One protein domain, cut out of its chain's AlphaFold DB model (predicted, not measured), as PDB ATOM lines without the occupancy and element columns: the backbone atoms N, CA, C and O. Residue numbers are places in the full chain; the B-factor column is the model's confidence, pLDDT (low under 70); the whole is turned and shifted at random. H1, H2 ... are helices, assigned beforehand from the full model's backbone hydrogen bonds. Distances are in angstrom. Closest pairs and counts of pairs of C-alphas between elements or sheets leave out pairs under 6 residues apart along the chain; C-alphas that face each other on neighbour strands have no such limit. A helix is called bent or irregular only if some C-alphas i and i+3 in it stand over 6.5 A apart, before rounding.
ATOM      1  N   ALA A 399     -46.776  -6.787  -0.628       97.19
ATOM      2  CA  ALA A 399     -46.005  -5.737   0.029       97.19
ATOM      3  C   ALA A 399     -46.796  -5.101   1.182       97.19
ATOM      4  O   ALA A 399     -46.224  -4.916   2.248       97.19
ATOM      5  N   ASP A 400     -48.099  -4.850   1.015       97.19
ATOM      6  CA  ASP A 400     -48.956  -4.291   2.073       97.19
ATOM      7  C   ASP A 400     -49.111  -5.275   3.251       97.19
ATOM      8  O   ASP A 400     -49.056  -4.879   4.419       97.19
ATOM      9  N   MET A 401     -49.209  -6.579   2.954       97.19
ATOM     10  CA  MET A 401     -49.193  -7.638   3.973       97.19
ATOM     11  C   MET A 401     -47.872  -7.653   4.749       97.19
ATOM     12  O   MET A 401     -47.865  -7.667   5.978       97.19
ATOM     13  N   LEU A 402     -46.733  -7.601   4.054       97.81
ATOM     14  CA  LEU A 402     -45.416  -7.593   4.699       97.81
ATOM     15  C   LEU A 402     -45.133  -6.285   5.453       97.81
ATOM     16  O   LEU A 402     -44.481  -6.321   6.495       97.81
ATOM     17  N   GLU A 403     -45.639  -5.148   4.977       97.81
ATOM     18  CA  GLU A 403     -45.570  -3.857   5.675       97.81
ATOM     19  C   GLU A 403     -46.392  -3.851   6.968       97.81
ATOM     20  O   GLU A 403     -46.035  -3.138   7.904       97.81
ATOM     21  N   THR A 404     -47.433  -4.681   7.057       97.00
ATOM     22  CA  THR A 404     -48.187  -4.918   8.298       97.00
ATOM     23  C   THR A 404     -47.452  -5.911   9.206       97.00
ATOM     24  O   THR A 404     -47.225  -5.639  10.385       97.00
ATOM     25  N   LEU A 405     -47.006  -7.038   8.646       98.06
ATOM     26  CA  LEU A 405     -46.423  -8.162   9.381       98.06
ATOM     27  C   LEU A 405     -45.039  -7.865   9.978       98.06
ATOM     28  O   LEU A 405     -44.773  -8.159  11.144       98.06
ATOM     29  N   VAL A 406     -44.120  -7.312   9.181       97.81
ATOM     30  CA  VAL A 406     -42.706  -7.180   9.567       97.81
ATOM     31  C   VAL A 406     -42.503  -6.255  10.773       97.81
ATOM     32  O   VAL A 406     -41.728  -6.634  11.653       97.81
ATOM     33  N   PRO A 407     -43.162  -5.083  10.886       97.00
ATOM     34  CA  PRO A 407     -43.031  -4.238  12.073       97.00
ATOM     35  C   PRO A 407     -43.478  -4.938  13.361       97.00
ATOM     36  O   PRO A 407     -42.768  -4.866  14.365       97.00
ATOM     37  N   MET A 408     -44.598  -5.666  13.317       94.94
ATOM     38  CA  MET A 408     -45.117  -6.423  14.463       94.94
ATOM     39  C   MET A 408     -44.155  -7.540  14.871       94.94
ATOM     40  O   MET A 408     -43.777  -7.656  16.040       94.94
ATOM     41  N   ALA A 409     -43.690  -8.318  13.892       97.25
ATOM     42  CA  ALA A 409     -42.725  -9.386  14.112       97.25
ATOM     43  C   ALA A 409     -41.400  -8.852  14.668       97.25
ATOM     44  O   ALA A 409     -40.820  -9.442  15.578       97.25
ATOM     45  N   LEU A 410     -40.921  -7.709  14.165       97.81
ATOM     46  CA  LEU A 410     -39.705  -7.063  14.650       97.81
ATOM     47  C   LEU A 410     -39.849  -6.615  16.108       97.81
ATOM     48  O   LEU A 410     -38.919  -6.795  16.899       97.81
ATOM     49  N   GLU A 411     -41.003  -6.062  16.478       96.25
ATOM     50  CA  GLU A 411     -41.288  -5.673  17.855       96.25
ATOM     51  C   GLU A 411     -41.322  -6.890  18.793       96.25
ATOM     52  O   GLU A 411     -40.649  -6.890  19.833       96.25
ATOM     53  N   ALA A 412     -42.031  -7.955  18.410       95.31
ATOM     54  CA  ALA A 412     -42.075  -9.210  19.160       95.31
ATOM     55  C   ALA A 412     -40.673  -9.828  19.313       95.31
ATOM     56  O   ALA A 412     -40.236 -10.143  20.430       95.31
ATOM     57  N   ALA A 413     -39.916  -9.893  18.215       97.19
ATOM     58  CA  ALA A 413     -38.553 -10.401  18.199       97.19
ATOM     59  C   ALA A 413     -37.633  -9.578  19.114       97.19
ATOM     60  O   ALA A 413     -36.832 -10.134  19.870       97.19
ATOM     61  N   GLY A 414     -37.784  -8.251  19.102       97.44
ATOM     62  CA  GLY A 414     -37.058  -7.329  19.968       97.44
ATOM     63  C   GLY A 414     -37.330  -7.553  21.457       97.44
ATOM     64  O   GLY A 414     -36.427  -7.361  22.273       97.44
ATOM     65  N   ARG A 415     -38.526  -8.024  21.837       96.44
ATOM     66  CA  ARG A 415     -38.876  -8.379  23.228       96.44
ATOM     67  C   ARG A 415     -38.369  -9.765  23.628       96.44
ATOM     68  O   ARG A 415     -37.893  -9.934  24.752       96.44
ATOM     69  N   ARG A 416     -38.362 -10.739  22.717       96.00
ATOM     70  CA  ARG A 416     -37.992 -12.138  23.014       96.00
ATOM     71  C   ARG A 416     -36.490 -12.412  22.901       96.00
ATOM     72  O   ARG A 416     -35.906 -13.023  23.794       96.00
ATOM     73  N   HIS A 417     -35.812 -11.852  21.900       97.00
ATOM     74  CA  HIS A 417     -34.424 -12.206  21.582       97.00
ATOM     75  C   HIS A 417     -33.416 -11.143  22.027       97.00
ATOM     76  O   HIS A 417     -33.357 -10.040  21.481       97.00
ATOM     77  N   LEU A 418     -32.530 -11.496  22.970       97.19
ATOM     78  CA  LEU A 418     -31.453 -10.604  23.430       97.19
ATOM     79  C   LEU A 418     -30.556 -10.125  22.278       97.19
ATOM     80  O   LEU A 418     -30.112  -8.980  22.293       97.19
ATOM     81  N   ALA A 419     -30.315 -10.971  21.272       96.44
ATOM     82  CA  ALA A 419     -29.474 -10.641  20.123       96.44
ATOM     83  C   ALA A 419     -29.954  -9.394  19.358       96.44
ATOM     84  O   ALA A 419     -29.126  -8.658  18.827       96.44
ATOM     85  N   LEU A 420     -31.265  -9.131  19.324       96.94
ATOM     86  CA  LEU A 420     -31.844  -7.939  18.692       96.94
ATOM     87  C   LEU A 420     -31.777  -6.693  19.586       96.94
ATOM     88  O   LEU A 420     -31.871  -5.578  19.086       96.94
ATOM     89  N   ARG A 421     -31.569  -6.868  20.896       97.19
ATOM     90  CA  ARG A 421     -31.410  -5.773  21.870       97.19
ATOM     91  C   ARG A 421     -29.958  -5.353  22.090       97.19
ATOM     92  O   ARG A 421     -29.703  -4.345  22.746       97.19
ATOM     93  N   GLN A 422     -28.996  -6.130  21.597       97.38
ATOM     94  CA  GLN A 422     -27.583  -5.775  21.679       97.38
ATOM     95  C   GLN A 422     -27.289  -4.539  20.820       97.38
ATOM     96  O   GLN A 422     -27.747  -4.436  19.683       97.38
ATOM     97  N   GLY A 423     -26.498  -3.609  21.362       97.31
ATOM     98  CA  GLY A 423     -26.085  -2.411  20.636       97.31
ATOM     99  C   GLY A 423     -25.254  -2.741  19.394       97.31
ATOM    100  O   GLY A 423     -24.485  -3.704  19.381       97.31
ATOM    101  N   LEU A 424     -25.389  -1.917  18.353       97.38
ATOM    102  CA  LEU A 424     -24.543  -1.998  17.162       97.38
ATOM    103  C   LEU A 424     -23.060  -1.752  17.521       97.38
ATOM    104  O   LEU A 424     -22.775  -1.039  18.492       97.38
ATOM    105  N   PRO A 425     -22.096  -2.289  16.743       96.69
ATOM    106  CA  PRO A 425     -20.689  -1.923  16.888       96.69
ATOM    107  C   PRO A 425     -20.517  -0.405  16.805       96.69
ATOM    108  O   PRO A 425     -21.065   0.229  15.912       96.69
ATOM    109  N   ARG A 426     -19.762   0.197  17.726       97.19
ATOM    110  CA  ARG A 426     -19.684   1.668  17.874       97.19
ATOM    111  C   ARG A 426     -19.145   2.392  16.636       97.19
ATOM    112  O   ARG A 426     -19.424   3.569  16.449       97.19
ATOM    113  N   ASP A 427     -18.353   1.701  15.827       95.06
ATOM    114  CA  ASP A 427     -17.658   2.208  14.647       95.06
ATOM    115  C   ASP A 427     -18.296   1.752  13.324       95.06
ATOM    116  O   ASP A 427     -17.708   1.978  12.270       95.06
ATOM    117  N   TYR A 428     -19.495   1.152  13.346       94.44
ATOM    118  CA  TYR A 428     -20.110   0.553  12.150       94.44
ATOM    119  C   TYR A 428     -20.247   1.505  10.952       94.44
ATOM    120  O   TYR A 428     -20.094   1.077   9.812       94.44
ATOM    121  N   LEU A 429     -20.451   2.804  11.194       94.00
ATOM    122  CA  LEU A 429     -20.540   3.834  10.148       94.00
ATOM    123  C   LEU A 429     -19.226   4.062   9.378       94.00
ATOM    124  O   LEU A 429     -19.230   4.741   8.358       94.00
ATOM    125  N   GLN A 430     -18.102   3.521   9.851       92.75
ATOM    126  CA  GLN A 430     -16.822   3.588   9.140       92.75
ATOM    127  C   GLN A 430     -16.703   2.533   8.032       92.75
ATOM    128  O   GLN A 430     -15.827   2.655   7.184       92.75
ATOM    129  N   TYR A 431     -17.540   1.489   8.057       92.44
ATOM    130  CA  TYR A 431     -17.457   0.347   7.136       92.44
ATOM    131  C   TYR A 431     -18.830  -0.135   6.616       92.44
ATOM    132  O   TYR A 431     -18.909  -1.120   5.883       92.44
ATOM    133  N   VAL A 432     -19.921   0.553   6.972       91.44
ATOM    134  CA  VAL A 432     -21.287   0.329   6.469       91.44
ATOM    135  C   VAL A 432     -21.900   1.667   6.053       91.44
ATOM    136  O   VAL A 432     -21.769   2.662   6.762       91.44
ATOM    137  N   GLY A 433     -22.619   1.677   4.928       90.25
ATOM    138  CA  GLY A 433     -23.277   2.861   4.367       90.25
ATOM    139  C   GLY A 433     -22.545   3.427   3.148       90.25
ATOM    140  O   GLY A 433     -21.398   3.075   2.882       90.25
ATOM    141  N   VAL A 434     -23.212   4.316   2.404       90.25
ATOM    142  CA  VAL A 434     -22.728   4.839   1.107       90.25
ATOM    143  C   VAL A 434     -21.317   5.434   1.208       90.25
ATOM    144  O   VAL A 434     -20.476   5.183   0.352       90.25
ATOM    145  N   ALA A 435     -21.024   6.168   2.288       86.44
ATOM    146  CA  ALA A 435     -19.725   6.811   2.503       86.44
ATOM    147  C   ALA A 435     -18.568   5.829   2.776       86.44
ATOM    148  O   ALA A 435     -17.412   6.185   2.560       86.44
ATOM    149  N   ALA A 436     -18.865   4.609   3.235       84.00
ATOM    150  CA  ALA A 436     -17.869   3.566   3.473       84.00
ATOM    151  C   ALA A 436     -17.517   2.765   2.201       84.00
ATOM    152  O   ALA A 436     -16.541   2.016   2.195       84.00
ATOM    153  N   GLY A 437     -18.292   2.937   1.124       76.69
ATOM    154  CA  GLY A 437     -18.169   2.169  -0.112       76.69
ATOM    155  C   GLY A 437     -18.795   0.770  -0.029       76.69
ATOM    156  O   GLY A 437     -19.047   0.217   1.041       76.69
ATOM    157  N   GLU A 438     -19.065   0.181  -1.193       68.50
ATOM    158  CA  GLU A 438     -19.721  -1.134  -1.322       68.50
ATOM    159  C   GLU A 438     -18.736  -2.312  -1.367       68.50
ATOM    160  O   GLU A 438     -19.135  -3.453  -1.583       68.50
ATOM    161  N   GLY A 439     -17.441  -2.055  -1.168       64.81
ATOM    162  CA  GLY A 439     -16.407  -3.073  -1.320       64.81
ATOM    163  C   GLY A 439     -16.507  -4.186  -0.274       64.81
ATOM    164  O   GLY A 439     -16.374  -3.938   0.922       64.81
ATOM    165  N   ASP A 440     -16.616  -5.433  -0.732       65.56
ATOM    166  CA  ASP A 440     -16.534  -6.641   0.107       65.56
ATOM    167  C   ASP A 440     -15.123  -6.910   0.664       65.56
ATOM    168  O   ASP A 440     -14.888  -7.943   1.276       65.56
ATOM    169  N   ALA A 441     -14.165  -5.997   0.493       75.12
ATOM    170  CA  ALA A 441     -12.813  -6.159   1.024       75.12
ATOM    171  C   ALA A 441     -12.728  -5.971   2.553       75.12
ATOM    172  O   ALA A 441     -11.800  -6.487   3.174       75.12
ATOM    173  N   ASP A 442     -13.668  -5.245   3.178       86.00
ATOM    174  CA  ASP A 442     -13.666  -5.052   4.634       86.00
ATOM    175  C   ASP A 442     -14.364  -6.223   5.346       86.00
ATOM    176  O   ASP A 442     -15.591  -6.363   5.325       86.00
ATOM    177  N   ALA A 443     -13.579  -7.050   6.041       90.94
ATOM    178  CA  ALA A 443     -14.081  -8.179   6.824       90.94
ATOM    179  C   ALA A 443     -15.113  -7.766   7.896       90.94
ATOM    180  O   ALA A 443     -16.010  -8.547   8.225       90.94
ATOM    181  N   ARG A 444     -15.049  -6.532   8.423       92.69
ATOM    182  CA  ARG A 444     -16.036  -6.015   9.388       92.69
ATOM    183  C   ARG A 444     -17.394  -5.796   8.733       92.69
ATOM    184  O   ARG A 444     -18.415  -6.071   9.361       92.69
ATOM    185  N   ARG A 445     -17.421  -5.356   7.468       92.31
ATOM    186  CA  ARG A 445     -18.656  -5.225   6.680       92.31
ATOM    187  C   ARG A 445     -19.289  -6.592   6.454       92.31
ATOM    188  O   ARG A 445     -20.479  -6.756   6.718       92.31
ATOM    189  N   GLN A 446     -18.494  -7.579   6.044       91.44
ATOM    190  CA  GLN A 446     -18.972  -8.952   5.850       91.44
ATOM    191  C   GLN A 446     -19.564  -9.527   7.145       91.44
ATOM    192  O   GLN A 446     -20.692 -10.022   7.148       91.44
ATOM    193  N   ALA A 447     -18.847  -9.387   8.265       93.94
ATOM    194  CA  ALA A 447     -19.313  -9.833   9.575       93.94
ATOM    195  C   ALA A 447     -20.600  -9.109  10.013       93.94
ATOM    196  O   ALA A 447     -21.512  -9.739  10.547       93.94
ATOM    197  N   PHE A 448     -20.710  -7.802   9.751       94.88
ATOM    198  CA  PHE A 448     -21.914  -7.024  10.042       94.88
ATOM    199  C   PHE A 448     -23.121  -7.509   9.229       94.88
ATOM    200  O   PHE A 448     -24.182  -7.752   9.800       94.88
ATOM    201  N   VAL A 449     -22.959  -7.713   7.916       93.50
ATOM    202  CA  VAL A 449     -24.022  -8.230   7.037       93.50
ATOM    203  C   VAL A 449     -24.432  -9.644   7.450       93.50
ATOM    204  O   VAL A 449     -25.625  -9.934   7.527       93.50
ATOM    205  N   ALA A 450     -23.477 -10.520   7.770       94.81
ATOM    206  CA  ALA A 450     -23.766 -11.865   8.265       94.81
ATOM    207  C   ALA A 450     -24.547 -11.829   9.590       94.81
ATOM    208  O   ALA A 450     -25.553 -12.527   9.742       94.81
ATOM    209  N   ALA A 451     -24.146 -10.962  10.524       96.44
ATOM    210  CA  ALA A 451     -24.847 -10.769  11.790       96.44
ATOM    211  C   ALA A 451     -26.263 -10.202  11.597       96.44
ATOM    212  O   ALA A 451     -27.181 -10.619  12.307       96.44
ATOM    213  N   ALA A 452     -26.455  -9.281  10.646       96.31
ATOM    214  CA  ALA A 452     -27.765  -8.736  10.291       96.31
ATOM    215  C   ALA A 452     -28.672  -9.809   9.669       96.31
ATOM    216  O   ALA A 452     -29.814  -9.955  10.095       96.31
ATOM    217  N   LYS A 453     -28.151 -10.632   8.746       96.44
ATOM    218  CA  LYS A 453     -28.878 -11.779   8.174       96.44
ATOM    219  C   LYS A 453     -29.316 -12.767   9.256       96.44
ATOM    220  O   LYS A 453     -30.472 -13.175   9.274       96.44
ATOM    221  N   GLY A 454     -28.421 -13.126  10.179       96.56
ATOM    222  CA  GLY A 454     -28.749 -14.017  11.297       96.56
ATOM    223  C   GLY A 454     -29.848 -13.453  12.201       96.56
ATOM    224  O   GLY A 454     -30.766 -14.173  12.574       96.56
ATOM    225  N   LYS A 455     -29.802 -12.148  12.489       97.06
ATOM    226  CA  LYS A 455     -30.849 -11.446  13.247       97.06
ATOM    227  C   LYS A 455     -32.177 -11.377  12.493       97.06
ATOM    228  O   LYS A 455     -33.218 -11.551  13.110       97.06
ATOM    229  N   MET A 456     -32.147 -11.193  11.173       97.50
ATOM    230  CA  MET A 456     -33.357 -11.186  10.352       97.50
ATOM    231  C   MET A 456     -34.072 -12.542  10.375       97.50
ATOM    232  O   MET A 456     -35.293 -12.571  10.383       97.50
ATOM    233  N   LYS A 457     -33.342 -13.662  10.483       97.19
ATOM    234  CA  LYS A 457     -33.966 -14.987  10.666       97.19
ATOM    235  C   LYS A 457     -34.810 -15.072  11.942       97.19
ATOM    236  O   LYS A 457     -35.828 -15.749  11.934       97.19
ATOM    237  N   LEU A 458     -34.411 -14.377  13.013       97.38
ATOM    238  CA  LEU A 458     -35.208 -14.304  14.243       97.38
ATOM    239  C   LEU A 458     -36.515 -13.547  13.995       97.38
ATOM    240  O   LEU A 458     -37.566 -14.004  14.419       97.38
ATOM    241  N   VAL A 459     -36.459 -12.434  13.258       97.81
ATOM    242  CA  VAL A 459     -37.658 -11.677  12.865       97.81
ATOM    243  C   VAL A 459     -38.559 -12.514  11.960       97.81
ATOM    244  O   VAL A 459     -39.763 -12.528  12.160       97.81
ATOM    245  N   MET A 460     -37.992 -13.255  11.003       97.31
ATOM    246  CA  MET A 460     -38.759 -14.149  10.131       97.31
ATOM    247  C   MET A 460     -39.462 -15.259  10.916       97.31
ATOM    248  O   MET A 460     -40.601 -15.571  10.601       97.31
ATOM    249  N   ALA A 461     -38.812 -15.835  11.932       96.38
ATOM    250  CA  ALA A 461     -39.437 -16.847  12.781       96.38
ATOM    251  C   ALA A 461     -40.662 -16.279  13.514       96.38
ATOM    252  O   ALA A 461     -41.729 -16.871  13.457       96.38
ATOM    253  N   GLU A 462     -40.532 -15.094  14.117       96.81
ATOM    254  CA  GLU A 462     -41.660 -14.405  14.762       96.81
ATOM    255  C   GLU A 462     -42.737 -13.990  13.749       96.81
ATOM    256  O   GLU A 462     -43.921 -14.012  14.060       96.81
ATOM    257  N   ALA A 463     -42.342 -13.648  12.520       97.12
ATOM    258  CA  ALA A 463     -43.275 -13.301  11.458       97.12
ATOM    259  C   ALA A 463     -44.143 -14.493  11.043       97.12
ATOM    260  O   ALA A 463     -45.312 -14.287  10.761       97.12
ATOM    261  N   MET A 464     -43.615 -15.722  11.019       96.50
ATOM    262  CA  MET A 464     -44.428 -16.899  10.676       96.50
ATOM    263  C   MET A 464     -45.505 -17.193  11.724       96.50
ATOM    264  O   MET A 464     -46.578 -17.657  11.359       96.50
ATOM    265  N   GLU A 465     -45.247 -16.866  12.991       95.12
ATOM    266  CA  GLU A 465     -46.223 -17.002  14.082       95.12
ATOM    267  C   GLU A 465     -47.269 -15.872  14.092       95.12
ATOM    268  O   GLU A 465     -48.338 -16.038  14.664       95.12
ATOM    269  N   ALA A 466     -46.974 -14.726  13.468       95.19
ATOM    270  CA  ALA A 466     -47.824 -13.529  13.479       95.19
ATOM    271  C   ALA A 466     -48.585 -13.296  12.155       95.19
ATOM    272  O   ALA A 466     -49.124 -12.210  11.935       95.19
ATOM    273  N   ILE A 467     -48.598 -14.279  11.243       96.19
ATOM    274  CA  ILE A 467     -49.283 -14.157   9.944       96.19
ATOM    275  C   ILE A 467     -50.774 -13.880  10.140       96.19
ATOM    276  O   ILE A 467     -51.310 -12.987   9.483       96.19
ATOM    277  N   ASP A 468     -51.421 -14.609  11.047       95.56
ATOM    278  CA  ASP A 468     -52.855 -14.461  11.293       95.56
ATOM    279  C   ASP A 468     -53.172 -13.103  11.933       95.56
ATOM    280  O   ASP A 468     -54.077 -12.415  11.466       95.56
ATOM    281  N   ASP A 469     -52.343 -12.635  12.875       94.75
ATOM    282  CA  ASP A 469     -52.480 -11.299  13.471       94.75
ATOM    283  C   ASP A 469     -52.394 -10.191  12.403       94.75
ATOM    284  O   ASP A 469     -53.177  -9.239  12.394       94.75
TER     285      ASP A 469
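This is residues 399 to 469 of the 641 residues of the protein "Cupin superfamily protein-domain-containing protein" of Tribonema minus (UniProt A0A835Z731). Two long helices, H1 and H3, cross nearly at right angles, with H1 lying over the last part of H3. The short helix H2 follows at the last end of H1, and from there a long loop, residues 422 to 442, leads to the first end of H3, which runs back to the crossing. The printed part has 71 residues with three named helices, in the order H1, H2, H3, and no named strand; its class is all helix. The whole is loose, with a radius of gyration of the C-alphas of 14.5 A, and flat, spanning 42 by 27 by 15 A.

H1, residues 399 to 416, has a kink of 25 degrees near residue 406. It is neither bent nor irregular, but only just: C-alphas 404 and 407 are 6.4 A apart. A tight link of one residue joins it to H2, residues 418 to 421. H1 and H2 only just touch, and only at the corner by their link, with 3 pairs of C-alphas within 8 A; the closest C-alphas are those of Gly 414 and Leu 420, 5.4 A apart. A long link of 21 residues joins H2 to H3, residues 443 to 465. H1 and H3 touch, about perpendicular at 79 degrees, and their closest C-alphas, of Ala 409 and Ala 463, are 4.8 A apart. H1 touches H3 with residues 405 to 413 alone, and H3 touches H1 with residues 458 to 463 alone. H2 and H3 are close but not clearly touching; their closest C-alphas, of Leu 420 and Lys 455, are 6.6 A apart. Of the O i to N i+4 pairs, 12 of 14 in H1 and 17 of 19 in H3 are within hydrogen-bond range, and H2 is too short for such a pair.

H1 begins at C-alpha 399, (-46.005, -5.737, 0.029), and measures 25.2 A from first to last C-alpha. H2, from Leu 418 to Arg 421, measures 5.1 A. H3 begins at C-alpha 443, (-14.081, -8.179, 6.824), and ends 34.1 A away at C-alpha 465, (-46.223, -17.002, 14.082).

The two C-alphas farthest apart, those of Ala 441 and Asp 468, are 42.2 A apart, while the first and last printed C-alphas, of Ala 399 and Asp 469, are 15.9 A apart. The printed part has no cut. The C-alphas of residues 422 to 442 lie 11 to 21 A from the mean of the C-alphas. The mean pLDDT of the printed part is 93.6, and residues 438 to 440 are under 70.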